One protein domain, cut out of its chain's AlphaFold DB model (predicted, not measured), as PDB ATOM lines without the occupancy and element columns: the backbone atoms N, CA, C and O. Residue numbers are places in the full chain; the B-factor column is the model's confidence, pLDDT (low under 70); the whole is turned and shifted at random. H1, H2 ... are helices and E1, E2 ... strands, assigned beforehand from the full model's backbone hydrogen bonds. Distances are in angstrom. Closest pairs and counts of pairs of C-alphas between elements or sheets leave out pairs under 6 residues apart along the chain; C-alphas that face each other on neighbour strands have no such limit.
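Overview. This is residues 16 to 217 of the 569 residues of a protein of Deltaproteobacteria bacterium (UniProt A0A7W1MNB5). Three strongly twisted four-stranded sheets are stacked partly face to face, with E5 E6 E7 E10 in the middle, E1 E2 E3 E4 over one of its faces and E11 E12 E13 E14 over the other. The hairpin E8 and E9 turns off where E7 ends, the small helix H1 lies far from the core, and residues 18 to 23 stick out near the start. The printed part has 202 residues, with fourteen named strands and one named helix, H1, between E12 and E13; the class is mostly strand, though under half of the residues are in named elements. Each sheet is antiparallel in the order just named, and the whole is compact and rounded, with a radius of gyration of the C-alphas of 17.2 A and spans of 47 by 46 by 39 A.

Arrangement. Pass residues 16 to 33, which hold no named element, to reach E1 (34 to 39), E2 (45 to 51), E3 (58 to 64) and E4 (72 to 75), a meander, each strand the antiparallel neighbour of the one before. Look there at N 35 and O 48, 2.8 A, N 47 and O 62, 2.9 A, and N 61 and O 75, 3.0 A, within hydrogen-bond range. Next come E5 (85 to 93), which bends by 66 degrees at residue 88, E6 (96 to 102) and E7 (112 to 117), a second meander, with E10 (141 to 144) as the other neighbour of E7. Here N 87 and O 100 are 2.8 A apart, N 99 and O 114 3.0 A, and N 115 and O 143 2.9 A. These two sheets are face to face, their best planes 16 degrees apart; the closest C-alphas of E3 and E5 are Gly 59 and Ser 85, 4.1 A. E7 runs on at 96 degrees into E8 (120 to 123), which forms a hairpin with E9 (129 to 133), N 122 and O 130 being 2.9 A apart. The closest C-alphas of E5 and E9 are Ser 93 and Ser 130, 5.4 A. Last come E11 (162 to 168), E12 (176 to 182), E13 (201 to 206) and E14 (211 to 216), with N 164 and O 180 at 2.8 A, N 179 and O 203 at 2.9 A, and N 204 and O 213 at 2.8 A. This sheet is face to face with that of E5, E6, E7 and E10, best planes 23 degrees apart, in a stack of sheets, face to face in turn; Val 92 and Pro 168 are the closest C-alphas of E5 and E11, 5.7 A. H1 (188 to 194) is not on any of these three sheets, and its O i to N i+4 pairs are within hydrogen-bond range.

Along the chain. Find C-alpha 34 at (89.087, 14.648, 199.893), where E1 begins. E5, the longest strand, runs 21.9 A from C-alpha 85 at (80.117, 11.359, 208.150); E6 measures 18.9 A, E3 and E12 18.4 A each. E14 ends at C-alpha 216, (66.545, 1.108, 186.779).

Size, cuts and confidence. The two C-alphas farthest apart are those of Asp 125 and Ala 193, 52.6 A. The printed part has no cut; its long link is E10 to E11, 17 residues. The mean pLDDT of the printed part is 92.1 and no printed residue is under 70; H1 has a mean of 75.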
ATOM      1  N   ARG A  16      92.930  20.485 189.741       91.19
ATOM      2  CA  ARG A  16      92.382  21.239 188.613       91.19
ATOM      3  C   ARG A  16      93.243  20.999 187.389       91.19
ATOM      4  O   ARG A  16      94.441  20.763 187.499       91.19
ATOM      5  N   ILE A  17      92.605  21.072 186.233       94.25
ATOM      6  CA  ILE A  17      93.244  20.961 184.930       94.25
ATOM      7  C   ILE A  17      92.466  21.832 183.948       94.25
ATOM      8  O   ILE A  17      91.235  21.938 184.028       94.25
ATOM      9  N   ASN A  18      93.168  22.474 183.021       92.81
ATOM     10  CA  ASN A  18      92.518  23.165 181.920       92.81
ATOM     11  C   ASN A  18      91.862  22.151 180.975       92.81
ATOM     12  O   ASN A  18      92.283  21.003 180.848       92.81
ATOM     13  N   ARG A  19      90.842  22.595 180.236       93.31
ATOM     14  CA  ARG A  19      90.156  21.737 179.253       93.31
ATOM     15  C   ARG A  19      91.065  21.248 178.123       93.31
ATOM     16  O   ARG A  19      90.742  20.249 177.493       93.31
ATOM     17  N   ASP A  20      92.153  21.960 177.852       96.25
ATOM     18  CA  ASP A  20      93.171  21.582 176.869       96.25
ATOM     19  C   ASP A  20      94.232  20.615 177.432       96.25
ATOM     20  O   ASP A  20      95.156  20.242 176.713       96.25
ATOM     21  N   GLY A  21      94.102  20.203 178.698       94.31
ATOM     22  CA  GLY A  21      95.034  19.309 179.384       94.31
ATOM     23  C   GLY A  21      96.244  20.005 180.010       94.31
ATOM     24  O   GLY A  21      97.122  19.327 180.534       94.31
ATOM     25  N   THR A  22      96.328  21.337 179.966       95.69
ATOM     26  CA  THR A  22      97.418  22.095 180.605       95.69
ATOM     27  C   THR A  22      97.103  22.456 182.062       95.69
ATOM     28  O   THR A  22      95.966  22.328 182.515       95.69
ATOM     29  N   LEU A  23      98.108  22.941 182.803       89.00
ATOM     30  CA  LEU A  23      97.983  23.384 184.203       89.00
ATOM     31  C   LEU A  23      97.347  22.337 185.130       89.00
ATOM     32  O   LEU A  23      96.451  22.653 185.912       89.00
ATOM     33  N   GLU A  24      97.817  21.093 185.039       94.00
ATOM     34  CA  GLU A  24      97.475  20.070 186.021       94.00
ATOM     35  C   GLU A  24      98.103  20.423 187.370       94.00
ATOM     36  O   GLU A  24      99.322  20.565 187.499       94.00
ATOM     37  N   GLU A  25      97.252  20.614 188.371       91.69
ATOM     38  CA  GLU A  25      97.675  21.087 189.677       91.69
ATOM     39  C   GLU A  25      96.835  20.470 190.791       91.69
ATOM     40  O   GLU A  25      95.604  20.503 190.751       91.69
ATOM     41  N   LEU A  26      97.515  19.957 191.817       90.44
ATOM     42  CA  LEU A  26      96.888  19.497 193.050       90.44
ATOM     43  C   LEU A  26      96.720  20.654 194.041       90.44
ATOM     44  O   LEU A  26      97.552  21.567 194.139       90.44
ATOM     45  N   GLY A  27      95.619  20.608 194.783       90.00
ATOM     46  CA  GLY A  27      95.354  21.505 195.897       90.00
ATOM     47  C   GLY A  27      96.264  21.240 197.105       90.00
ATOM     48  O   GLY A  27      97.032  20.275 197.117       90.00
ATOM     49  N   PRO A  28      96.186  22.096 198.141       91.00
ATOM     50  CA  PRO A  28      96.867  21.892 199.417       91.00
ATOM     51  C   PRO A  28      96.545  20.517 200.005       91.00
ATOM     52  O   PRO A  28      95.400  20.077 199.933       91.00
ATOM     53  N   ARG A  29      97.528  19.841 200.597       88.00
ATOM     54  CA  ARG A  29      97.383  18.448 201.036       88.00
ATOM     55  C   ARG A  29      96.443  18.291 202.242       88.00
ATOM     56  O   ARG A  29      96.438  19.136 203.134       88.00
ATOM     57  N   ASN A  30      95.693  17.194 202.283       91.19
ATOM     58  CA  ASN A  30      95.195  16.571 203.513       91.19
ATOM     59  C   ASN A  30      95.937  15.236 203.710       91.19
ATOM     60  O   ASN A  30      96.335  14.637 202.705       91.19
ATOM     61  N   LEU A  31      96.160  14.774 204.944       88.50
ATOM     62  CA  LEU A  31      96.695  13.415 205.132       88.50
ATOM     63  C   LEU A  31      95.675  12.359 204.680       88.50
ATOM     64  O   LEU A  31      96.063  11.358 204.094       88.50
ATOM     65  N   SER A  32      94.394  12.693 204.790       89.88
ATOM     66  CA  SER A  32      93.272  11.846 204.417       89.88
ATOM     67  C   SER A  32      92.651  12.199 203.070       89.88
ATOM     68  O   SER A  32      93.010  13.180 202.405       89.88
ATOM     69  N   HIS A  33      91.640  11.431 202.663       90.75
ATOM     70  CA  HIS A  33      90.922  11.668 201.412       90.75
ATOM     71  C   HIS A  33      90.074  12.955 201.430       90.75
ATOM     72  O   HIS A  33      89.301  13.216 202.350       90.75
ATOM     73  N   ARG A  34      90.117  13.698 200.324       92.88
ATOM     74  CA  ARG A  34      89.087  14.648 199.893       92.88
ATOM     75  C   ARG A  34      88.354  14.062 198.694       92.88
ATOM     76  O   ARG A  34      88.958  13.760 197.667       92.88
ATOM     77  N   THR A  35      87.050  13.877 198.833       92.75
ATOM     78  CA  THR A  35      86.226  13.115 197.888       92.75
ATOM     79  C   THR A  35      84.978  13.880 197.473       92.75
ATOM     80  O   THR A  35      84.585  14.859 198.105       92.75
ATOM     81  N   PHE A  36      84.363  13.418 196.382       92.81
ATOM     82  CA  PHE A  36      83.089  13.920 195.862       92.81
ATOM     83  C   PHE A  36      83.020  15.451 195.690       92.81
ATOM     84  O   PHE A  36      82.056  16.063 196.155       92.81
ATOM     85  N   PRO A  37      84.009  16.091 195.032       94.06
ATOM     86  CA  PRO A  37      83.945  17.523 194.797       94.06
ATOM     87  C   PRO A  37      82.763  17.868 193.879       94.06
ATOM     88  O   PRO A  37      82.520  17.204 192.870       94.06
ATOM     89  N   THR A  38      82.058  18.946 194.201       91.81
ATOM     90  CA  THR A  38      81.002  19.536 193.380       91.81
ATOM     91  C   THR A  38      81.156  21.053 193.343       91.81
ATOM     92  O   THR A  38      81.573  21.670 194.321       91.81
ATOM     93  N   LEU A  39      80.849  21.669 192.204       91.50
ATOM     94  CA  LEU A  39      80.875  23.123 192.053       91.50
ATOM     95  C   LEU A  39      79.502  23.682 192.439       91.50
ATOM     96  O   LEU A  39      78.498  23.237 191.882       91.50
ATOM     97  N   VAL A  40      79.469  24.648 193.354       93.12
ATOM     98  CA  VAL A  40      78.222  25.221 193.885       93.12
ATOM     99  C   VAL A  40      77.903  26.581 193.261       93.12
ATOM    100  O   VAL A  40      78.743  27.200 192.601       93.12
ATOM    101  N   SER A  41      76.667  27.038 193.439       93.44
ATOM    102  CA  SER A  41      76.072  28.185 192.744       93.44
ATOM    103  C   SER A  41      76.803  29.513 192.953       93.44
ATOM    104  O   SER A  41      76.724  30.386 192.088       93.44
ATOM    105  N   ASP A  42      77.557  29.657 194.045       92.56
ATOM    106  CA  ASP A  42      78.365  30.844 194.342       92.56
ATOM    107  C   ASP A  42      79.824  30.762 193.863       92.56
ATOM    108  O   ASP A  42      80.614  31.668 194.125       92.56
ATOM    109  N   GLY A  43      80.177  29.709 193.120       93.88
ATOM    110  CA  GLY A  43      81.493  29.543 192.503       93.88
ATOM    111  C   GLY A  43      82.504  28.773 193.348       93.88
ATOM    112  O   GLY A  43      83.576  28.440 192.838       93.88
ATOM    113  N   ARG A  44      82.184  28.455 194.610       94.88
ATOM    114  CA  ARG A  44      83.029  27.606 195.459       94.88
ATOM    115  C   ARG A  44      82.913  26.135 195.056       94.88
ATOM    116  O   ARG A  44      81.987  25.715 194.361       94.88
ATOM    117  N   ILE A  45      83.858  25.335 195.525       94.62
ATOM    118  CA  ILE A  45      83.822  23.876 195.469       94.62
ATOM    119  C   ILE A  45      83.386  23.379 196.845       94.62
ATOM    120  O   ILE A  45      83.978  23.769 197.847       94.62
ATOM    121  N   MET A  46      82.368  22.525 196.889       95.62
ATOM    122  CA  MET A  46      82.011  21.722 198.057       95.62
ATOM    123  C   MET A  46      82.609  20.325 197.893       95.62
ATOM    124  O   MET A  46      82.590  19.776 196.795       95.62
ATOM    125  N   LEU A  47      83.119  19.732 198.963       96.12
ATOM    126  CA  LEU A  47      83.675  18.378 198.971       96.12
ATOM    127  C   LEU A  47      83.443  17.711 200.324       96.12
ATOM    128  O   LEU A  47      83.124  18.388 201.298       96.12
ATOM    129  N   THR A  48      83.669  16.404 200.401       95.56
ATOM    130  CA  THR A  48      83.825  15.712 201.683       95.56
ATOM    131  C   THR A  48      85.308  15.575 202.006       95.56
ATOM    132  O   THR A  48      86.037  14.931 201.247       95.56
ATOM    133  N   GLN A  49      85.752  16.134 203.129       94.81
ATOM    134  CA  GLN A  49      87.073  15.876 203.699       94.81
ATOM    135  C   GLN A  49      86.946  14.799 204.772       94.81
ATOM    136  O   GLN A  49      86.076  14.887 205.634       94.81
ATOM    137  N   TRP A  50      87.797  13.783 204.696       92.75
ATOM    138  CA  TRP A  50      88.017  12.868 205.802       92.75
ATOM    139  C   TRP A  50      89.006  13.509 206.770       92.75
ATOM    140  O   TRP A  50      90.096  13.917 206.367       92.75
ATOM    141  N   ASP A  51      88.586  13.644 208.019       91.19
ATOM    142  CA  ASP A  51      89.441  14.054 209.117       91.19
ATOM    143  C   ASP A  51      89.837  12.797 209.895       91.19
ATOM    144  O   ASP A  51      88.974  12.055 210.376       91.19
ATOM    145  N   HIS A  52      91.146  12.552 209.944       88.69
ATOM    146  CA  HIS A  52      91.763  11.461 210.682       88.69
ATOM    147  C   HIS A  52      93.081  11.955 211.286       88.69
ATOM    148  O   HIS A  52      94.115  11.991 210.630       88.69
ATOM    149  N   LEU A  53      93.006  12.467 212.511       90.69
ATOM    150  CA  LEU A  53      94.169  12.781 213.333       90.69
ATOM    151  C   LEU A  53      94.011  12.017 214.641       90.69
ATOM    152  O   LEU A  53      93.120  12.325 215.442       90.69
ATOM    153  N   GLY A  54      94.868  11.025 214.864       89.06
ATOM    154  CA  GLY A  54      94.749  10.175 216.042       89.06
ATOM    155  C   GLY A  54      93.429   9.390 216.035       89.06
ATOM    156  O   GLY A  54      93.163   8.655 215.092       89.06
ATOM    157  N   PRO A  55      92.581   9.508 217.077       85.25
ATOM    158  CA  PRO A  55      91.327   8.757 217.160       85.25
ATOM    159  C   PRO A  55      90.181   9.339 216.312       85.25
ATOM    160  O   PRO A  55      89.105   8.737 216.272       85.25
ATOM    161  N   GLU A  56      90.352  10.519 215.705       88.31
ATOM    162  CA  GLU A  56      89.308  11.127 214.874       88.31
ATOM    163  C   GLU A  56      89.067  10.284 213.617       88.31
ATOM    164  O   GLU A  56      90.008   9.799 213.000       88.31
ATOM    165  N   ASN A  57      87.805  10.092 213.227       87.44
ATOM    166  CA  ASN A  57      87.476   9.287 212.050       87.44
ATOM    167  C   ASN A  57      86.115   9.688 211.478       87.44
ATOM    168  O   ASN A  57      85.108   8.981 211.630       87.44
ATOM    169  N   ALA A  58      86.087  10.846 210.823       91.38
ATOM    170  CA  ALA A  58      84.850  11.506 210.424       91.38
ATOM    171  C   ALA A  58      84.943  12.171 209.044       91.38
ATOM    172  O   ALA A  58      86.011  12.540 208.562       91.38
ATOM    173  N   GLY A  59      83.804  12.281 208.359       93.50
ATOM    174  CA  GLY A  59      83.709  12.852 207.015       93.50
ATOM    175  C   GLY A  59      82.875  14.126 207.011       93.50
ATOM    176  O   GLY A  59      81.666  14.068 207.221       93.50
ATOM    177  N   HIS A  60      83.473  15.269 206.702       94.50
ATOM    178  CA  HIS A  60      82.797  16.562 206.819       94.50
ATOM    179  C   HIS A  60      82.693  17.285 205.488       94.50
ATOM    180  O   HIS A  60      83.569  17.170 204.628       94.50
ATOM    181  N   LEU A  61      81.615  18.050 205.320       95.75
ATOM    182  CA  LEU A  61      81.462  18.901 204.153       95.75
ATOM    183  C   LEU A  61      82.339  20.137 204.315       95.75
ATOM    184  O   LEU A  61      82.203  20.867 205.295       95.75
ATOM    185  N   MET A  62      83.205  20.373 203.337       94.94
ATOM    186  CA  MET A  62      84.129  21.500 203.294       94.94
ATOM    187  C   MET A  62      83.914  22.309 202.023       94.94
ATOM    188  O   MET A  62      83.666  21.755 200.952       94.94
ATOM    189  N   TYR A  63      84.091  23.618 202.134       93.69
ATOM    190  CA  TYR A  63      84.207  24.525 201.007       93.69
ATOM    191  C   TYR A  63      85.657  24.845 200.703       93.69
ATOM    192  O   TYR A  63      86.465  24.918 201.619       93.69
ATOM    193  N   MET A  64      85.957  25.119 199.440       93.81
ATOM    194  CA  MET A  64      87.194  25.767 199.011       93.81
ATOM    195  C   MET A  64      86.949  26.594 197.746       93.81
ATOM    196  O   MET A  64      86.035  26.302 196.971       93.81
ATOM    197  N   ASN A  65      87.778  27.598 197.492       94.62
ATOM    198  CA  ASN A  65      87.760  28.320 196.224       94.62
ATOM    199  C   ASN A  65      88.368  27.465 195.089       94.62
ATOM    200  O   ASN A  65      89.178  26.570 195.350       94.62
ATOM    201  N   PRO A  66      88.058  27.748 193.808       92.12
ATOM    202  CA  PRO A  66      88.662  27.048 192.664       92.12
ATOM    203  C   PRO A  66      90.186  27.216 192.498       92.12
ATOM    204  O   PRO A  66      90.809  26.493 191.720       92.12
ATOM    205  N   ASP A  67      90.798  28.181 193.188       91.81
ATOM    206  CA  ASP A  67      92.257  28.340 193.295       91.81
ATOM    207  C   ASP A  67      92.859  27.626 194.521       91.81
ATOM    208  O   ASP A  67      94.066  27.710 194.769       91.81
ATOM    209  N   PHE A  68      92.004  26.889 195.230       93.69
ATOM    210  CA  PHE A  68      92.239  26.109 196.434       93.69
ATOM    211  C   PHE A  68      92.547  26.892 197.714       93.69
ATOM    212  O   PHE A  68      93.063  26.309 198.667       93.69
ATOM    213  N   THR A  69      92.222  28.184 197.741       94.00
ATOM    214  CA  THR A  69      92.207  28.997 198.968       94.00
ATOM    215  C   THR A  69      90.892  28.834 199.740       94.00
ATOM    216  O   THR A  69      89.930  28.259 199.224       94.00
ATOM    217  N   ASP A  70      90.838  29.356 200.967       91.38
ATOM    218  CA  ASP A  70      89.643  29.427 201.819       91.38
ATOM    219  C   ASP A  70      89.003  28.053 202.081       91.38
ATOM    220  O   ASP A  70      87.784  27.880 202.008       91.38
ATOM    221  N   LEU A  71      89.837  27.038 202.360       92.31
ATOM    222  CA  LEU A  71      89.332  25.729 202.769       92.31
ATOM    223  C   LEU A  71      88.661  25.846 204.138       92.31
ATOM    224  O   LEU A  71      89.350  25.898 205.153       92.31
ATOM    225  N   ARG A  72      87.339  25.816 204.190       89.81
ATOM    226  CA  ARG A  72      86.565  26.042 205.414       89.81
ATOM    227  C   ARG A  72      85.490  24.991 205.591       89.81
ATOM    228  O   ARG A  72      85.060  24.371 204.623       89.81
ATOM    229  N   GLU A  73      85.035  24.808 206.819       91.25
ATOM    230  CA  GLU A  73      83.894  23.941 207.068       91.25
ATOM    231  C   GLU A  73      82.631  24.474 206.375       91.25
ATOM    232  O   GLU A  73      82.385  25.678 206.298       91.25
ATOM    233  N   GLY A  74      81.847  23.550 205.831       91.94
ATOM    234  CA  GLY A  74      80.468  23.780 205.430       91.94
ATOM    235  C   GLY A  74      79.474  23.186 206.424       91.94
ATOM    236  O   GLY A  74      78.550  23.885 206.828       91.94
ATOM    237  N   PHE A  75      79.633  21.907 206.783       94.75
ATOM    238  CA  PHE A  75      78.710  21.207 207.681       94.75
ATOM    239  C   PHE A  75      79.301  19.910 208.245       94.75
ATOM    240  O   PHE A  75      79.886  19.106 207.506       94.75
ATOM    241  N   GLY A  76      78.998  19.645 209.514       89.94
ATOM    242  CA  GLY A  76      79.067  18.321 210.115       89.94
ATOM    243  C   GLY A  76      80.201  18.107 211.112       89.94
ATOM    244  O   GLY A  76      80.239  17.014 211.679       89.94
ATOM    245  N   LYS A  77      81.104  19.072 211.334       86.69
ATOM    246  CA  LYS A  77      82.092  18.986 212.422       86.69
ATOM    247  C   LYS A  77      81.450  19.346 213.758       86.69
ATOM    248  O   LYS A  77      80.286  19.747 213.824       86.69
ATOM    249  N   GLU A  78      82.208  19.137 214.832       79.31
ATOM    250  CA  GLU A  78      81.849  19.565 216.193       79.31
ATOM    251  C   GLU A  78      80.476  19.034 216.660       79.31
ATOM    252  O   GLU A  78      79.756  19.665 217.429       79.31
ATOM    253  N   GLY A  79      80.083  17.851 216.171       78.44
ATOM    254  CA  GLY A  79      78.818  17.201 216.531       78.44
ATOM    255  C   GLY A  79      77.561  17.810 215.895       78.44
ATOM    256  O   GLY A  79      76.454  17.420 216.260       78.44
ATOM    257  N   THR A  80      77.700  18.732 214.936       83.69
ATOM    258  CA  THR A  80      76.562  19.375 214.243       83.69
ATOM    259  C   THR A  80      75.929  18.493 213.157       83.69
ATOM    260  O   THR A  80      74.815  18.756 212.692       83.69
ATOM    261  N   GLY A  81      76.633  17.436 212.745       88.69
ATOM    262  CA  GLY A  81      76.210  16.516 211.696       88.69
ATOM    263  C   GLY A  81      75.105  15.546 212.119       88.69
ATOM    264  O   GLY A  81      74.926  15.210 213.286       88.69
ATOM    265  N   ALA A  82      74.392  15.010 211.127       93.12
ATOM    266  CA  ALA A  82      73.444  13.919 211.350       93.12
ATOM    267  C   ALA A  82      74.142  12.571 211.627       93.12
ATOM    268  O   ALA A  82      73.505  11.630 212.083       93.12
ATOM    269  N   SER A  83      75.421  12.427 211.316       94.19
ATOM    270  CA  SER A  83      76.247  11.279 211.692       94.19
ATOM    271  C   SER A  83      77.699  11.742 211.760       94.19
ATOM    272  O   SER A  83      77.967  12.911 211.478       94.19
ATOM    273  N   ASN A  84      78.635  10.843 212.074       91.94
ATOM    274  CA  ASN A  84      80.055  11.188 212.011       91.94
ATOM    275  C   ASN A  84      80.524  11.481 210.573       91.94
ATOM    276  O   ASN A  84      81.561  12.102 210.390       91.94
ATOM    277  N   SER A  85      79.785  11.052 209.541       94.69
ATOM    278  CA  SER A  85      80.117  11.359 208.150       94.69
ATOM    279  C   SER A  85      78.940  11.895 207.349       94.69
ATOM    280  O   SER A  85      77.835  11.349 207.381       94.69
ATOM    281  N   THR A  86      79.215  12.938 206.564       96.19
ATOM    282  CA  THR A  86      78.323  13.522 205.561       96.19
ATOM    283  C   THR A  86      79.000  13.506 204.192       96.19
ATOM    284  O   THR A  86      80.038  14.134 203.979       96.19
ATOM    285  N   LEU A  87      78.415  12.769 203.249       95.19
ATOM    286  CA  LEU A  87      79.036  12.430 201.971       95.19
ATOM    287  C   LEU A  87      78.217  12.939 200.776       95.19
ATOM    288  O   LEU A  87      76.991  13.041 200.849       95.19
ATOM    289  N   LYS A  88      78.901  13.154 199.643       95.44
ATOM    290  CA  LYS A  88      78.301  13.276 198.296       95.44
ATOM    291  C   LYS A  88      77.243  14.384 198.165       95.44
ATOM    292  O   LYS A  88      76.262  14.215 197.444       95.44
ATOM    293  N   ALA A  89      77.448  15.516 198.836       96.69
ATOM    294  CA  ALA A  89      76.505  16.628 198.801       96.69
ATOM    295  C   ALA A  89      76.222  17.110 197.365       96.69
ATOM    296  O   ALA A  89      77.141  17.290 196.564       96.69
ATOM    297  N   GLN A  90      74.949  17.335 197.046       96.12
ATOM    298  CA  GLN A  90      74.487  17.953 195.804       96.12
ATOM    299  C   GLN A  90      73.633  19.170 196.138       96.12
ATOM    300  O   GLN A  90      72.732  19.094 196.973       96.12
ATOM    301  N   GLU A  91      73.921  20.297 195.495       95.69
ATOM    302  CA  GLU A  91      73.176  21.532 195.719       95.69
ATOM    303  C   GLU A  91      71.761  21.428 195.133       95.69
ATOM    304  O   GLU A  91      71.574  21.048 193.977       95.69
ATOM    305  N   VAL A  92      70.767  21.770 195.949       96.25
ATOM    306  CA  VAL A  92      69.352  21.895 195.565       96.25
ATOM    307  C   VAL A  92      69.089  23.298 195.023       96.25
ATOM    308  O   VAL A  92      68.427  23.493 194.006       96.25
ATOM    309  N   SER A  93      69.603  24.284 195.750       95.94
ATOM    310  CA  SER A  93      69.528  25.718 195.500       95.94
ATOM    311  C   SER A  93      70.599  26.393 196.366       95.94
ATOM    312  O   SER A  93      71.187  25.739 197.226       95.94
ATOM    313  N   ALA A  94      70.844  27.692 196.172       95.50
ATOM    314  CA  ALA A  94      71.884  28.413 196.906       95.50
ATOM    315  C   ALA A  94      71.843  28.120 198.420       95.50
ATOM    316  O   ALA A  94      70.846  28.409 199.088       95.50
ATOM    317  N   GLY A  95      72.921  27.531 198.950       95.50
ATOM    318  CA  GLY A  95      73.091  27.214 200.376       95.50
ATOM    319  C   GLY A  95      72.278  26.024 200.914       95.50
ATOM    320  O   GLY A  95      72.305  25.783 202.124       95.50
ATOM    321  N   ARG A  96      71.567  25.282 200.054       97.31
ATOM    322  CA  ARG A  96      70.763  24.104 200.412       97.31
ATOM    323  C   ARG A  96      71.244  22.861 199.665       97.31
ATOM    324  O   ARG A  96      71.399  22.900 198.447       97.31
ATOM    325  N   TYR A  97      71.421  21.744 200.368       97.50
ATOM    326  CA  TYR A  97      72.066  20.546 199.825       97.50
ATOM    327  C   TYR A  97      71.350  19.260 200.230       97.50
ATOM    328  O   TYR A  97      70.927  19.132 201.372       97.50
ATOM    329  N   ILE A  98      71.297  18.270 199.335       97.88
ATOM    330  CA  ILE A  98      71.020  16.878 199.713       97.88
ATOM    331  C   ILE A  98      72.345  16.142 199.885       97.88
ATOM    332  O   ILE A  98      73.227  16.276 199.038       97.88
ATOM    333  N   ALA A  99      72.484  15.359 200.951       97.62
ATOM    334  CA  ALA A  99      73.679  14.559 201.218       97.62
ATOM    335  C   ALA A  99      73.338  13.211 201.873       97.62
ATOM    336  O   ALA A  99      72.199  12.971 202.285       97.62
ATOM    337  N   ILE A 100      74.350  12.346 201.979       97.75
ATOM    338  CA  ILE A 100      74.274  11.054 202.668       97.75
ATOM    339  C   ILE A 100      74.876  11.182 204.067       97.75
ATOM    340  O   ILE A 100      76.053  11.513 204.192       97.75
ATOM    341  N   ALA A 101      74.098  10.879 205.103       97.31
ATOM    342  CA  ALA A 101      74.569  10.763 206.482       97.31
ATOM    343  C   ALA A 101      74.847   9.295 206.829       97.31
ATOM    344  O   ALA A 101      73.946   8.456 206.738       97.31
ATOM    345  N   THR A 102      76.076   8.973 207.233       95.38
ATOM    346  CA  THR A 102      76.496   7.585 207.488       95.38
ATOM    347  C   THR A 102      77.667   7.485 208.467       95.38
ATOM    348  O   THR A 102      78.281   8.498 208.792       95.38
ATOM    349  N   SER A 103      77.978   6.265 208.918       91.00
ATOM    350  CA  SER A 103      79.234   5.955 209.598       91.00
ATOM    351  C   SER A 103      80.362   5.963 208.578       91.00
ATOM    352  O   SER A 103      80.189   5.454 207.463       91.00
ATOM    353  N   ARG A 104      81.532   6.478 208.959       85.94
ATOM    354  CA  ARG A 104      82.722   6.487 208.092       85.94
ATOM    355  C   ARG A 104      83.166   5.085 207.674       85.94
ATOM    356  O   ARG A 104      83.796   4.920 206.626       85.94
ATOM    357  N   ASP A 105      82.840   4.078 208.466       80.12
ATOM    358  CA  ASP A 105      83.344   2.725 208.320       80.12
ATOM    359  C   ASP A 105      82.228   1.711 208.023       80.12
ATOM    360  O   ASP A 105      81.096   1.851 208.478       80.12
ATOM    361  N   ARG A 106      82.568   0.664 207.262       79.94
ATOM    362  CA  ARG A 106      81.757  -0.553 207.041       79.94
ATOM    363  C   ARG A 106      80.364  -0.365 206.418       79.94
ATOM    364  O   ARG A 106      79.660  -1.350 206.239       79.94
ATOM    365  N   THR A 107      79.983   0.842 206.004       85.38
ATOM    366  CA  THR A 107      78.668   1.161 205.404       85.38
ATOM    367  C   THR A 107      78.681   1.274 203.876       85.38
ATOM    368  O   THR A 107      77.691   1.698 203.279       85.38
ATOM    369  N   ILE A 108      79.814   0.978 203.223       88.38
ATOM    370  CA  ILE A 108      80.007   1.173 201.771       88.38
ATOM    371  C   ILE A 108      79.657   2.624 201.358       88.38
ATOM    372  O   ILE A 108      79.091   2.886 200.302       88.38
ATOM    373  N   GLN A 109      79.960   3.604 202.221       90.44
ATOM    374  CA  GLN A 109      79.669   5.025 201.976       90.44
ATOM    375  C   GLN A 109      78.186   5.304 201.648       90.44
ATOM    376  O   GLN A 109      77.880   6.185 200.835       90.44
ATOM    377  N   SER A 110      77.281   4.534 202.257       94.75
ATOM    378  CA  SER A 110      75.831   4.626 202.074       94.75
ATOM    379  C   SER A 110      75.118   4.814 203.416       94.75
ATOM    380  O   SER A 110      75.609   4.383 204.462       94.75
ATOM    381  N   GLY A 111      73.970   5.486 203.423       96.50
ATOM    382  CA  GLY A 111      73.253   5.814 204.657       96.50
ATOM    383  C   GLY A 111      71.949   6.557 204.411       96.50
ATOM    384  O   GLY A 111      71.287   6.330 203.400       96.50
ATOM    385  N   ALA A 112      71.565   7.422 205.346       97.31
ATOM    386  CA  ALA A 112      70.310   8.165 205.287       97.31
ATOM    387  C   ALA A 112      70.425   9.435 204.430       97.31
ATOM    388  O   ALA A 112      71.483  10.063 204.374       97.31
ATOM    389  N   LEU A 113      69.315   9.857 203.823       98.06
ATOM    390  CA  LEU A 113      69.210  11.129 203.113       98.06
ATOM    391  C   LEU A 113      68.947  12.279 204.086       98.06
ATOM    392  O   LEU A 113      68.012  12.226 204.894       98.06
ATOM    393  N   ILE A 114      69.730  13.347 203.956       97.94
ATOM    394  CA  ILE A 114      69.541  14.597 204.697       97.94
ATOM    395  C   ILE A 114      69.437  15.800 203.755       97.94
ATOM    396  O   ILE A 114      70.126  15.852 202.741       97.94
ATOM    397  N   ASP A 115      68.581  16.759 204.113       97.94
ATOM    398  CA  ASP A 115      68.441  18.082 203.482       97.94
ATOM    399  C   ASP A 115      69.077  19.141 204.386       97.94
ATOM    400  O   ASP A 115      68.521  19.485 205.428       97.94
ATOM    401  N   ILE A 116      70.257  19.616 204.004       97.56
ATOM    402  CA  ILE A 116      71.093  20.564 204.740       97.56
ATOM    403  C   ILE A 116      70.765  21.989 204.292       97.56
ATOM    404  O   ILE A 116      70.698  22.273 203.096       97.56
ATOM    405  N   ARG A 117      70.635  22.910 205.248       96.69
ATOM    406  CA  ARG A 117      70.373  24.340 205.032       96.69
ATOM    407  C   ARG A 117      71.397  25.150 205.816       96.69
ATOM    408  O   ARG A 117      71.340  25.175 207.041       96.69
ATOM    409  N   LEU A 118      72.340  25.787 205.120       94.50
ATOM    410  CA  LEU A 118      73.520  26.403 205.749       94.50
ATOM    411  C   LEU A 118      73.328  27.835 206.246       94.50
ATOM    412  O   LEU A 118      74.162  28.356 206.978       94.50
ATOM    413  N   GLY A 119      72.283  28.509 205.781       92.62
ATOM    414  CA  GLY A 119      72.033  29.912 206.075       92.62
ATOM    415  C   GLY A 119      70.570  30.182 206.383       92.62
ATOM    416  O   GLY A 119      69.784  29.283 206.688       92.62
ATOM    417  N   THR A 120      70.182  31.451 206.290       94.62
ATOM    418  CA  THR A 120      68.791  31.857 206.498       94.62
ATOM    419  C   THR A 120      67.902  31.279 205.402       94.62
ATOM    420  O   THR A 120      68.107  31.555 204.221       94.62
ATOM    421  N   VAL A 121      66.906  30.495 205.812       96.56
ATOM    422  CA  VAL A 121      65.941  29.861 204.911       96.56
ATOM    423  C   VAL A 121      65.013  30.913 204.306       96.56
ATOM    424  O   VAL A 121      64.414  31.708 205.031       96.56
ATOM    425  N   ALA A 122      64.872  30.889 202.984       97.00
ATOM    426  CA  ALA A 122      63.956  31.735 202.228       97.00
ATOM    427  C   ALA A 122      63.171  30.898 201.214       97.00
ATOM    428  O   ALA A 122      63.726  29.975 200.614       97.00
ATOM    429  N   THR A 123      61.906  31.261 201.001       97.69
ATOM    430  CA  THR A 123      61.014  30.628 200.025       97.69
ATOM    431  C   THR A 123      60.540  31.678 199.026       97.69
ATOM    432  O   THR A 123      60.076  32.736 199.449       97.69
ATOM    433  N   ASP A 124      60.680  31.404 197.730       96.62
ATOM    434  CA  ASP A 124      60.178  32.286 196.669       96.62
ATOM    435  C   ASP A 124      58.675  32.081 196.389       96.62
ATOM    436  O   ASP A 124      58.035  31.187 196.951       96.62
ATOM    437  N   ASP A 125      58.104  32.913 195.512       96.44
ATOM    438  CA  ASP A 125      56.680  32.867 195.146       96.44
ATOM    439  C   ASP A 125      56.276  31.550 194.459       96.44
ATOM    440  O   ASP A 125      55.112  31.146 194.516       96.44
ATOM    441  N   ASP A 126      57.236  30.848 193.851       94.81
ATOM    442  CA  ASP A 126      57.019  29.538 193.249       94.81
ATOM    443  C   ASP A 126      57.068  28.415 194.301       94.81
ATOM    444  O   ASP A 126      56.729  27.269 193.995       94.81
ATOM    445  N   GLY A 127      57.466  28.690 195.545       94.94
ATOM    446  CA  GLY A 127      57.616  27.701 196.613       94.94
ATOM    447  C   GLY A 127      58.965  26.975 196.605       94.94
ATOM    448  O   GLY A 127      59.086  25.902 197.206       94.94
ATOM    449  N   ASN A 128      59.966  27.505 195.901       97.12
ATOM    450  CA  ASN A 128      61.334  27.003 195.969       97.12
ATOM    451  C   ASN A 128      62.024  27.550 197.218       97.12
ATOM    452  O   ASN A 128      61.923  28.734 197.530       97.12
ATOM    453  N   VAL A 129      62.752  26.686 197.912       98.00
ATOM    454  CA  VAL A 129      63.453  26.994 199.157       98.00
ATOM    455  C   VAL A 129      64.946  27.086 198.895       98.00
ATOM    456  O   VAL A 129      65.515  26.219 198.229       98.00
ATOM    457  N   SER A 130      65.584  28.103 199.468       97.19
ATOM    458  CA  SER A 130      67.035  28.307 199.485       97.19
ATOM    459  C   SER A 130      67.520  28.693 200.879       97.19
ATOM    460  O   SER A 130      66.720  29.035 201.749       97.19
ATOM    461  N   ALA A 131      68.831  28.627 201.096       96.75
ATOM    462  CA  ALA A 131      69.481  29.032 202.340       96.75
ATOM    463  C   ALA A 131      70.794  29.792 202.059       96.75
ATOM    464  O   ALA A 131      71.804  29.611 202.735       96.75
ATOM    465  N   GLY A 132      70.789  30.618 201.006       93.88
ATOM    466  CA  GLY A 132      72.001  31.196 200.421       93.88
ATOM    467  C   GLY A 132      72.573  32.403 201.167       93.88
ATOM    468  O   GLY A 132      73.742  32.736 200.974       93.88
ATOM    469  N   SER A 133      71.788  33.064 202.021       92.88
ATOM    470  CA  SER A 133      72.225  34.241 202.780       92.88
ATOM    471  C   SER A 133      72.740  33.870 204.169       92.88
ATOM    472  O   SER A 133      72.107  33.075 204.860       92.88
ATOM    473  N   GLN A 134      73.822  34.523 204.608       89.88
ATOM    474  CA  GLN A 134      74.436  34.312 205.930       89.88
ATOM    475  C   GLN A 134      74.791  32.833 206.181       89.88
ATOM    476  O   GLN A 134      74.492  32.293 207.244       89.88
ATOM    477  N   GLN A 135      75.380  32.179 205.172       91.00
ATOM    478  CA  GLN A 135      75.840  30.793 205.262       91.00
ATOM    479  C   GLN A 135      77.004  30.674 206.251       91.00
ATOM    480  O   GLN A 135      78.021  31.346 206.078       91.00
ATOM    481  N   THR A 136      76.860  29.795 207.238       88.12
ATOM    482  CA  THR A 136      77.908  29.408 208.192       88.12
ATOM    483  C   THR A 136      77.513  28.082 208.832       88.12
ATOM    484  O   THR A 136      76.331  27.812 209.046       88.12
ATOM    485  N   GLU A 137      78.505  27.269 209.161       87.12
ATOM    486  CA  GLU A 137      78.378  26.064 209.971       87.12
ATOM    487  C   GLU A 137      77.597  26.313 211.274       87.12
ATOM    488  O   GLU A 137      76.718  25.526 211.613       87.12
ATOM    489  N   ALA A 138      77.784  27.469 211.926       85.81
ATOM    490  CA  ALA A 138      77.107  27.821 213.179       85.81
ATOM    491  C   ALA A 138      75.583  28.017 213.032       85.81
ATOM    492  O   ALA A 138      74.837  27.983 214.011       85.81
ATOM    493  N   ARG A 139      75.096  28.241 211.805       87.88
ATOM    494  CA  ARG A 139      73.664  28.390 211.482       87.88
ATOM    495  C   ARG A 139      73.123  27.231 210.667       87.88
ATOM    496  O   ARG A 139      71.940  27.240 210.313       87.88
ATOM    497  N   ALA A 140      73.976  26.268 210.342       92.62
ATOM    498  CA  ALA A 140      73.581  25.147 209.533       92.62
ATOM    499  C   ALA A 140      72.569  24.281 210.289       92.62
ATOM    500  O   ALA A 140      72.700  23.987 211.474       92.62
ATOM    501  N   THR A 141      71.532  23.867 209.577       94.50
ATOM    502  CA  THR A 141      70.511  22.940 210.066       94.50
ATOM    503  C   THR A 141      70.323  21.832 209.046       94.50
ATOM    504  O   THR A 141      70.744  21.958 207.893       94.50
ATOM    505  N   TYR A 142      69.678  20.741 209.448       96.25
ATOM    506  CA  TYR A 142      69.308  19.690 208.515       96.25
ATOM    507  C   TYR A 142      67.928  19.105 208.822       96.25
ATOM    508  O   TYR A 142      67.462  19.105 209.965       96.25
ATOM    509  N   HIS A 143      67.293  18.551 207.791       96.31
ATOM    510  CA  HIS A 143      66.129  17.683 207.911       96.31
ATOM    511  C   HIS A 143      66.505  16.260 207.514       96.31
ATOM    512  O   HIS A 143      67.103  16.033 206.465       96.31
ATOM    513  N   LEU A 144      66.139  15.292 208.351       96.50
ATOM    514  CA  LEU A 144      66.308  13.878 208.041       96.50
ATOM    515  C   LEU A 144      65.144  13.423 207.161       96.50
ATOM    516  O   LEU A 144      64.005  13.367 207.621       96.50
ATOM    517  N   LEU A 145      65.426  13.126 205.892       96.69
ATOM    518  CA  LEU A 145      64.398  12.746 204.920       96.69
ATOM    519  C   LEU A 145      64.008  11.269 205.040       96.69
ATOM    520  O   LEU A 145      62.903  10.888 204.666       96.69
ATOM    521  N   THR A 146      64.916  10.440 205.558       96.12
ATOM    522  CA  THR A 146      64.737   8.987 205.678       96.12
ATOM    523  C   THR A 146      65.099   8.531 207.096       96.12
ATOM    524  O   THR A 146      66.176   7.968 207.302       96.12
ATOM    525  N   PRO A 147      64.250   8.821 208.100       94.38
ATOM    526  CA  PRO A 147      64.575   8.603 209.510       94.38
ATOM    527  C   PRO A 147      64.757   7.136 209.900       94.38
ATOM    528  O   PRO A 147      65.476   6.857 210.854       94.38
ATOM    529  N   ASP A 148      64.153   6.217 209.147       92.50
ATOM    530  CA  ASP A 148      64.243   4.779 209.410       92.50
ATOM    531  C   ASP A 148      65.558   4.161 208.907       92.50
ATOM    532  O   ASP A 148      65.891   3.040 209.282       92.50
ATOM    533  N   VAL A 149      66.321   4.877 208.070       95.00
ATOM    534  CA  VAL A 149      67.599   4.383 207.543       95.00
ATOM    535  C   VAL A 149      68.707   4.582 208.578       95.00
ATOM    536  O   VAL A 149      68.921   5.716 209.025       95.00
ATOM    537  N   PRO A 150      69.459   3.524 208.935       92.88
ATOM    538  CA  PRO A 150      70.568   3.642 209.866       92.88
ATOM    539  C   PRO A 150      71.635   4.626 209.383       92.88
ATOM    540  O   PRO A 150      71.999   4.682 208.205       92.88
ATOM    541  N   ARG A 151      72.162   5.399 210.331       93.88
ATOM    542  CA  ARG A 151      73.247   6.368 210.111       93.88
ATOM    543  C   ARG A 151      74.574   5.902 210.702       93.88
ATOM    544  O   ARG A 151      75.579   6.571 210.499       93.88
ATOM    545  N   ASP A 152      74.570   4.788 211.422       89.94
ATOM    546  CA  ASP A 152      75.707   4.183 212.110       89.94
ATOM    547  C   ASP A 152      76.029   2.804 211.497       89.94
ATOM    548  O   ASP A 152      75.683   2.536 210.341       89.94
ATOM    549  N   ARG A 153      76.715   1.939 212.253       85.31
ATOM    550  CA  ARG A 153      77.080   0.568 211.852       85.31
ATOM    551  C   ARG A 153      75.949  -0.453 212.049       85.31
ATOM    552  O   ARG A 153      76.178  -1.637 211.802       85.31
ATOM    553  N   VAL A 154      74.769  -0.048 212.532       86.81
ATOM    554  CA  VAL A 154      73.649  -0.977 212.726       86.81
ATOM    555  C   VAL A 154      73.175  -1.473 211.361       86.81
ATOM    556  O   VAL A 154      72.926  -0.642 210.483       86.81
ATOM    557  N   PRO A 155      73.026  -2.800 211.176       84.25
ATOM    558  CA  PRO A 155      72.525  -3.343 209.929       84.25
ATOM    559  C   PRO A 155      71.162  -2.788 209.527       84.25
ATOM    560  O   PRO A 155      70.235  -2.778 210.342       84.25
ATOM    561  N   SER A 156      71.023  -2.350 208.274       84.50
ATOM    562  CA  SER A 156      69.712  -2.004 207.719       84.50
ATOM    563  C   SER A 156      68.832  -3.247 207.556       84.50
ATOM    564  O   SER A 156      69.306  -4.352 207.297       84.50
ATOM    565  N   ALA A 157      67.521  -3.063 207.725       84.31
ATOM    566  CA  ALA A 157      66.537  -4.122 207.537       84.31
ATOM    567  C   ALA A 157      66.081  -4.221 206.072       84.31
ATOM    568  O   ALA A 157      66.200  -3.269 205.294       84.31
ATOM    569  N   GLU A 158      65.486  -5.364 205.724       78.94
ATOM    570  CA  GLU A 158      64.738  -5.551 204.475       78.94
ATOM    571  C   GLU A 158      63.732  -4.407 204.270       78.94
ATOM    572  O   GLU A 158      63.066  -3.995 205.224       78.94
ATOM    573  N   THR A 159      63.602  -3.882 203.046       77.56
ATOM    574  CA  THR A 159      62.743  -2.734 202.662       77.56
ATOM    575  C   THR A 159      63.164  -1.354 203.187       77.56
ATOM    576  O   THR A 159      62.658  -0.329 202.710       77.56
ATOM    577  N   VAL A 160      64.113  -1.295 204.129       86.31
ATOM    578  CA  VAL A 160      64.702  -0.046 204.641       86.31
ATOM    579  C   VAL A 160      65.950   0.305 203.839       86.31
ATOM    580  O   VAL A 160      66.002   1.377 203.228       86.31
ATOM    581  N   GLY A 161      66.916  -0.618 203.795       92.19
ATOM    582  CA  GLY A 161      68.110  -0.470 202.969       92.19
ATOM    583  C   GLY A 161      69.006   0.720 203.335       92.19
ATOM    584  O   GLY A 161      68.918   1.272 204.436       92.19
ATOM    585  N   ARG A 162      69.844   1.154 202.382       95.62
ATOM    586  CA  ARG A 162      70.657   2.387 202.470       95.62
ATOM    587  C   ARG A 162      70.750   3.121 201.134       95.62
ATOM    588  O   ARG A 162      70.672   2.514 200.069       95.62
ATOM    589  N   TYR A 163      70.963   4.437 201.195       97.19
ATOM    590  CA  TYR A 163      71.148   5.295 200.022       97.19
ATOM    591  C   TYR A 163      72.629   5.554 199.747       97.19
ATOM    592  O   TYR A 163      73.368   5.952 200.648       97.19
ATOM    593  N   TYR A 164      73.062   5.353 198.502       96.31
ATOM    594  CA  TYR A 164      74.451   5.546 198.087       96.31
ATOM    595  C   TYR A 164      74.734   6.962 197.590       96.31
ATOM    596  O   TYR A 164      75.763   7.532 197.946       96.31
ATOM    597  N   ASP A 165      73.857   7.544 196.774       96.75
ATOM    598  CA  ASP A 165      73.931   8.941 196.350       96.75
ATOM    599  C   ASP A 165      72.536   9.485 196.005       96.75
ATOM    600  O   ASP A 165      71.546   8.748 195.985       96.75
ATOM    601  N   ALA A 166      72.455  10.798 195.801       97.31
ATOM    602  CA  ALA A 166      71.210  11.498 195.538       97.31
ATOM    603  C   ALA A 166      71.444  12.730 194.665       97.31
ATOM    604  O   ALA A 166      72.458  13.413 194.804       97.31
ATOM    605  N   PHE A 167      70.479  13.042 193.803       96.69
ATOM    606  CA  PHE A 167      70.475  14.227 192.959       96.69
ATOM    607  C   PHE A 167      69.089  14.897 192.975       96.69
ATOM    608  O   PHE A 167      68.109  14.276 192.554       96.69
ATOM    609  N   PRO A 168      68.969  16.150 193.448       96.12
ATOM    610  CA  PRO A 168      67.687  16.848 193.499       96.12
ATOM    611  C   PRO A 168      67.213  17.266 192.099       96.12
ATOM    612  O   PRO A 168      68.000  17.722 191.270       96.12
ATOM    613  N   LEU A 169      65.910  17.138 191.834       95.50
ATOM    614  CA  LEU A 169      65.291  17.519 190.554       95.50
ATOM    615  C   LEU A 169      64.615  18.889 190.587       95.50
ATOM    616  O   LEU A 169      64.369  19.491 189.543       95.50
ATOM    617  N   ASN A 170      64.274  19.373 191.777       94.75
ATOM    618  CA  ASN A 170      63.664  20.677 191.971       94.75
ATOM    619  C   ASN A 170      64.048  21.249 193.337       94.75
ATOM    620  O   ASN A 170      64.593  20.550 194.190       94.75
ATOM    621  N   ALA A 171      63.742  22.529 193.534       96.44
ATOM    622  CA  ALA A 171      64.079  23.255 194.748       96.44
ATOM    623  C   ALA A 171      62.902  23.415 195.723       96.44
ATOM    624  O   ALA A 171      62.992  24.231 196.639       96.44
ATOM    625  N   LYS A 172      61.800  22.663 195.572       97.00
ATOM    626  CA  LYS A 172      60.667  22.727 196.516       97.00
ATOM    627  C   LYS A 172      61.100  22.319 197.920       97.00
ATOM    628  O   LYS A 172      62.085  21.604 198.089       97.00
ATOM    629  N   ASP A 173      60.359  22.750 198.939       94.75
ATOM    630  CA  ASP A 173      60.654  22.403 200.340       94.75
ATOM    631  C   ASP A 173      60.786  20.886 200.550       94.75
ATOM    632  O   ASP A 173      61.698  20.432 201.231       94.75
ATOM    633  N   LYS A 174      59.956  20.100 199.859       95.31
ATOM    634  CA  LYS A 174      60.093  18.647 199.746       95.31
ATOM    635  C   LYS A 174      60.426  18.286 198.295       95.31
ATOM    636  O   LYS A 174      59.502  18.190 197.486       95.31
ATOM    637  N   PRO A 175      61.716  18.187 197.930       95.88
ATOM    638  CA  PRO A 175      62.119  18.017 196.544       95.88
ATOM    639  C   PRO A 175      61.881  16.588 196.051       95.88
ATOM    640  O   PRO A 175      61.951  15.631 196.826       95.88
ATOM    641  N   ASP A 176      61.662  16.439 194.748       95.94
ATOM    642  CA  ASP A 176      61.802  15.138 194.092       95.94
ATOM    643  C   ASP A 176      63.294  14.861 193.890       95.94
ATOM    644  O   ASP A 176      64.052  15.759 193.504       95.94
ATOM    645  N   ILE A 177      63.727  13.635 194.169       98.00
ATOM    646  CA  ILE A 177      65.150  13.283 194.205       98.00
ATOM    647  C   ILE A 177      65.370  12.010 193.396       98.00
ATOM    648  O   ILE A 177      64.671  11.022 193.594       98.00
ATOM    649  N   VAL A 178      66.358  12.000 192.505       98.06
ATOM    650  CA  VAL A 178      66.865  10.749 191.927       98.06
ATOM    651  C   VAL A 178      67.888  10.180 192.893       98.06
ATOM    652  O   VAL A 178      68.811  10.888 193.286       98.06
ATOM    653  N   VAL A 179      67.719   8.930 193.298       98.06
ATOM    654  CA  VAL A 179      68.534   8.309 194.344       98.06
ATOM    655  C   VAL A 179      69.033   6.946 193.905       98.06
ATOM    656  O   VAL A 179      68.322   6.231 193.198       98.06
ATOM    657  N   SER A 180      70.212   6.581 194.392       97.81
ATOM    658  CA  SER A 180      70.698   5.205 194.348       97.81
ATOM    659  C   SER A 180      70.468   4.534 195.686       97.81
ATOM    660  O   SER A 180      70.888   5.059 196.722       97.81
ATOM    661  N   TRP A 181      69.790   3.391 195.684       96.12
ATOM    662  CA  TRP A 181      69.349   2.719 196.902       96.12
ATOM    663  C   TRP A 181      69.429   1.202 196.761       96.12
ATOM    664  O   TRP A 181      69.173   0.667 195.687       96.12
ATOM    665  N   SER A 182      69.803   0.537 197.854       94.00
ATOM    666  CA  SER A 182      69.859  -0.920 197.955       94.00
ATOM    667  C   SER A 182      69.031  -1.388 199.138       94.00
ATOM    668  O   SER A 182      69.114  -0.784 200.210       94.00
ATOM    669  N   ASP A 183      68.256  -2.446 198.925       89.44
ATOM    670  CA  ASP A 183      67.471  -3.141 199.940       89.44
ATOM    671  C   ASP A 183      68.332  -3.965 200.908       89.44
ATOM    672  O   ASP A 183      69.440  -4.387 200.582       89.44
ATOM    673  N   GLY A 184      67.784  -4.241 202.094       85.88
ATOM    674  CA  GLY A 184      68.398  -5.152 203.063       85.88
ATOM    675  C   GLY A 184      69.669  -4.602 203.727       85.88
ATOM    676  O   GLY A 184      69.898  -3.388 203.725       85.88
ATOM    677  N   PRO A 185      70.475  -5.466 204.367       83.00
ATOM    678  CA  PRO A 185      71.748  -5.082 204.977       83.00
ATOM    679  C   PRO A 185      72.791  -4.692 203.921       83.00
ATOM    680  O   PRO A 185      73.058  -5.452 202.994       83.00
ATOM    681  N   VAL A 186      73.427  -3.534 204.093       80.94
ATOM    682  CA  VAL A 186      74.448  -2.995 203.165       80.94
ATOM    683  C   VAL A 186      75.846  -2.974 203.808       80.94
ATOM    684  O   VAL A 186      76.847  -2.591 203.207       80.94
ATOM    685  N   GLU A 187      75.953  -3.404 205.059       84.62
ATOM    686  CA  GLU A 187      77.171  -3.347 205.849       84.62
ATOM    687  C   GLU A 187      78.156  -4.425 205.399       84.62
ATOM    688  O   GLU A 187      77.823  -5.611 205.331       84.62
ATOM    689  N   SER A 188      79.405  -4.028 205.144       73.19
ATOM    690  CA  SER A 188      80.400  -4.895 204.500       73.19
ATOM    691  C   SER A 188      80.688  -6.175 205.290       73.19
ATOM    692  O   SER A 188      80.921  -7.222 204.693       73.19
ATOM    693  N   GLY A 189      80.634  -6.120 206.624       74.19
ATOM    694  CA  GLY A 189      80.807  -7.298 207.479       74.19
ATOM    695  C   GLY A 189      79.641  -8.288 207.388       74.19
ATOM    696  O   GLY A 189      79.867  -9.496 207.363       74.19
ATOM    697  N   VAL A 190      78.404  -7.790 207.293       75.12
ATOM    698  CA  VAL A 190      77.196  -8.627 207.175       75.12
ATOM    699  C   VAL A 190      77.133  -9.264 205.793       75.12
ATOM    700  O   VAL A 190      76.967 -10.477 205.676       75.12
ATOM    701  N   LEU A 191      77.342  -8.454 204.753       79.00
ATOM    702  CA  LEU A 191      77.408  -8.914 203.370       79.00
ATOM    703  C   LEU A 191      78.523  -9.946 203.176       79.00
ATOM    704  O   LEU A 191      78.272 -11.024 202.640       79.00
ATOM    705  N   GLY A 192      79.722  -9.663 203.694       72.19
ATOM    706  CA  GLY A 192      80.860 -10.578 203.636       72.19
ATOM    707  C   GLY A 192      80.582 -11.918 204.322       72.19
ATOM    708  O   GLY A 192      80.837 -12.965 203.731       72.19
ATOM    709  N   ALA A 193      79.990 -11.906 205.523       75.75
ATOM    710  CA  ALA A 193      79.614 -13.132 206.236       75.75
ATOM    711  C   ALA A 193      78.553 -13.962 205.489       75.75
ATOM    712  O   ALA A 193      78.535 -15.188 205.605       75.75
ATOM    713  N   ALA A 194      77.687 -13.306 204.714       75.88
ATOM    714  CA  ALA A 194      76.668 -13.954 203.894       75.88
ATOM    715  C   ALA A 194      77.159 -14.343 202.484       75.88
ATOM    716  O   ALA A 194      76.426 -15.008 201.754       75.88
ATOM    717  N   GLY A 195      78.371 -13.937 202.079       79.38
ATOM    718  CA  GLY A 195      78.852 -14.089 200.701       79.38
ATOM    719  C   GLY A 195      78.041 -13.277 199.683       79.38
ATOM    720  O   GLY A 195      77.950 -13.664 198.520       79.38
ATOM    721  N   LEU A 196      77.419 -12.184 200.132       81.06
ATOM    722  CA  LEU A 196      76.558 -11.314 199.337       81.06
ATOM    723  C   LEU A 196      77.257  -9.990 199.016       81.06
ATOM    724  O   LEU A 196      78.286  -9.636 199.588       81.06
ATOM    725  N   SER A 197      76.675  -9.242 198.087       83.25
ATOM    726  CA  SER A 197      77.022  -7.853 197.793       83.25
ATOM    727  C   SER A 197      75.750  -7.015 197.834       83.25
ATOM    728  O   SER A 197      74.668  -7.537 197.573       83.25
ATOM    729  N   ALA A 198      75.878  -5.728 198.158       88.25
ATOM    730  CA  ALA A 198      74.774  -4.795 197.971       88.25
ATOM    731  C   ALA A 198      74.368  -4.773 196.487       88.25
ATOM    732  O   ALA A 198      75.201  -5.047 195.623       88.25
ATOM    733  N   ASN A 199      73.119  -4.425 196.198       92.25
ATOM    734  CA  ASN A 199      72.635  -4.187 194.839       92.25
ATOM    735  C   ASN A 199      71.939  -2.823 194.792       92.25
ATOM    736  O   ASN A 199      70.833  -2.686 195.318       92.25
ATOM    737  N   PHE A 200      72.623  -1.800 194.279       96.06
ATOM    738  CA  PHE A 200      72.080  -0.443 194.207       96.06
ATOM    739  C   PHE A 200      71.361  -0.229 192.876       96.06
ATOM    740  O   PHE A 200      72.000  -0.313 191.835       96.06
ATOM    741  N   GLY A 201      70.080   0.135 192.937       96.94
ATOM    742  CA  GLY A 201      69.290   0.588 191.788       96.94
ATOM    743  C   GLY A 201      69.011   2.096 191.828       96.94
ATOM    744  O   GLY A 201      69.145   2.739 192.873       96.94
ATOM    745  N   ILE A 202      68.561   2.662 190.706       98.12
ATOM    746  CA  ILE A 202      68.078   4.044 190.565       98.12
ATOM    747  C   ILE A 202      66.570   4.133 190.782       98.12
ATOM    748  O   ILE A 202      65.769   3.480 190.106       98.12
ATOM    749  N   TYR A 203      66.176   5.061 191.650       97.75
ATOM    750  CA  TYR A 203      64.787   5.326 192.002       97.75
ATOM    751  C   TYR A 203      64.476   6.825 191.938       97.75
ATOM    752  O   TYR A 203      65.325   7.669 192.225       97.75
ATOM    753  N   LEU A 204      63.227   7.164 191.615       97.69
ATOM    754  CA  LEU A 204      62.655   8.474 191.908       97.69
ATOM    755  C   LEU A 204      62.088   8.451 193.329       97.69
ATOM    756  O   LEU A 204      61.153   7.705 193.622       97.69
ATOM    757  N   PHE A 205      62.652   9.265 194.210       97.56
ATOM    758  CA  PHE A 205      62.225   9.421 195.591       97.56
ATOM    759  C   PHE A 205      61.363  10.671 195.759       97.56
ATOM    760  O   PHE A 205      61.808  11.796 195.522       97.56
ATOM    761  N   ASP A 206      60.132  10.453 196.211       95.81
ATOM    762  CA  ASP A 206      59.204  11.497 196.635       95.81
ATOM    763  C   ASP A 206      59.455  11.785 198.120       95.81
ATOM    764  O   ASP A 206      59.005  11.039 198.996       95.81
ATOM    765  N   SER A 207      60.172  12.871 198.418       95.12
ATOM    766  CA  SER A 207      60.489  13.248 199.804       95.12
ATOM    767  C   SER A 207      59.273  13.739 200.600       95.12
ATOM    768  O   SER A 207      59.329  13.821 201.828       95.12
ATOM    769  N   ALA A 208      58.150  14.043 199.939       93.25
ATOM    770  CA  ALA A 208      56.914  14.404 200.620       93.25
ATOM    771  C   ALA A 208      56.184  13.195 201.192       93.25
ATOM    772  O   ALA A 208      55.604  13.305 202.278       93.25
ATOM    773  N   ARG A 209      56.223  12.072 200.470       93.19
ATOM    774  CA  ARG A 209      55.564  10.814 200.849       93.19
ATOM    775  C   ARG A 209      56.515   9.782 201.456       93.19
ATOM    776  O   ARG A 209      56.035   8.846 202.084       93.19
ATOM    777  N   GLY A 210      57.824   9.937 201.268       91.88
ATOM    778  CA  GLY A 210      58.829   8.954 201.682       91.88
ATOM    779  C   GLY A 210      58.827   7.690 200.816       91.88
ATOM    780  O   GLY A 210      59.241   6.630 201.276       91.88
ATOM    781  N   THR A 211      58.337   7.773 199.575       92.88
ATOM    782  CA  THR A 211      58.165   6.616 198.681       92.88
ATOM    783  C   THR A 211      59.164   6.632 197.531       92.88
ATOM    784  O   THR A 211      59.487   7.695 197.001       92.88
ATOM    785  N   ARG A 212      59.610   5.445 197.107       93.81
ATOM    786  CA  ARG A 212      60.516   5.233 195.969       93.81
ATOM    787  C   ARG A 212      59.749   4.633 194.786       93.81
ATOM    788  O   ARG A 212      58.971   3.700 194.971       93.81
ATOM    789  N   LEU A 213      59.982   5.148 193.583       95.56
ATOM    790  CA  LEU A 213      59.502   4.587 192.319       95.56
ATOM    791  C   LEU A 213      60.714   4.095 191.511       95.56
ATOM    792  O   LEU A 213      61.614   4.898 191.270       95.56
ATOM    793  N   PRO A 214      60.775   2.815 191.105       95.44
ATOM    794  CA  PRO A 214      61.935   2.281 190.393       95.44
ATOM    795  C   PRO A 214      62.086   2.915 189.005       95.44
ATOM    796  O   PRO A 214      61.096   3.114 188.296       95.44
ATOM    797  N   ILE A 215      63.329   3.216 188.621       96.31
ATOM    798  CA  ILE A 215      63.707   3.661 187.271       96.31
ATOM    799  C   ILE A 215      64.546   2.579 186.585       96.31
ATOM    800  O   ILE A 215      64.236   2.191 185.460       96.31
ATOM    801  N   LEU A 216      65.597   2.112 187.261       95.94
ATOM    802  CA  LEU A 216      66.545   1.108 186.779       95.94
ATOM    803  C   LEU A 216      67.078   0.331 187.984       95.94
ATOM    804  O   LEU A 216      67.371   0.947 188.999       95.94
ATOM    805  N   ASP A 217      67.179  -0.987 187.883       94.56
ATOM    806  CA  ASP A 217      67.813  -1.835 188.895       94.56
ATOM    807  C   ASP A 217      68.322  -3.091 188.180       94.56
ATOM    808  O   ASP A 217      67.547  -4.012 187.888       94.56
TER     809      ASP A 217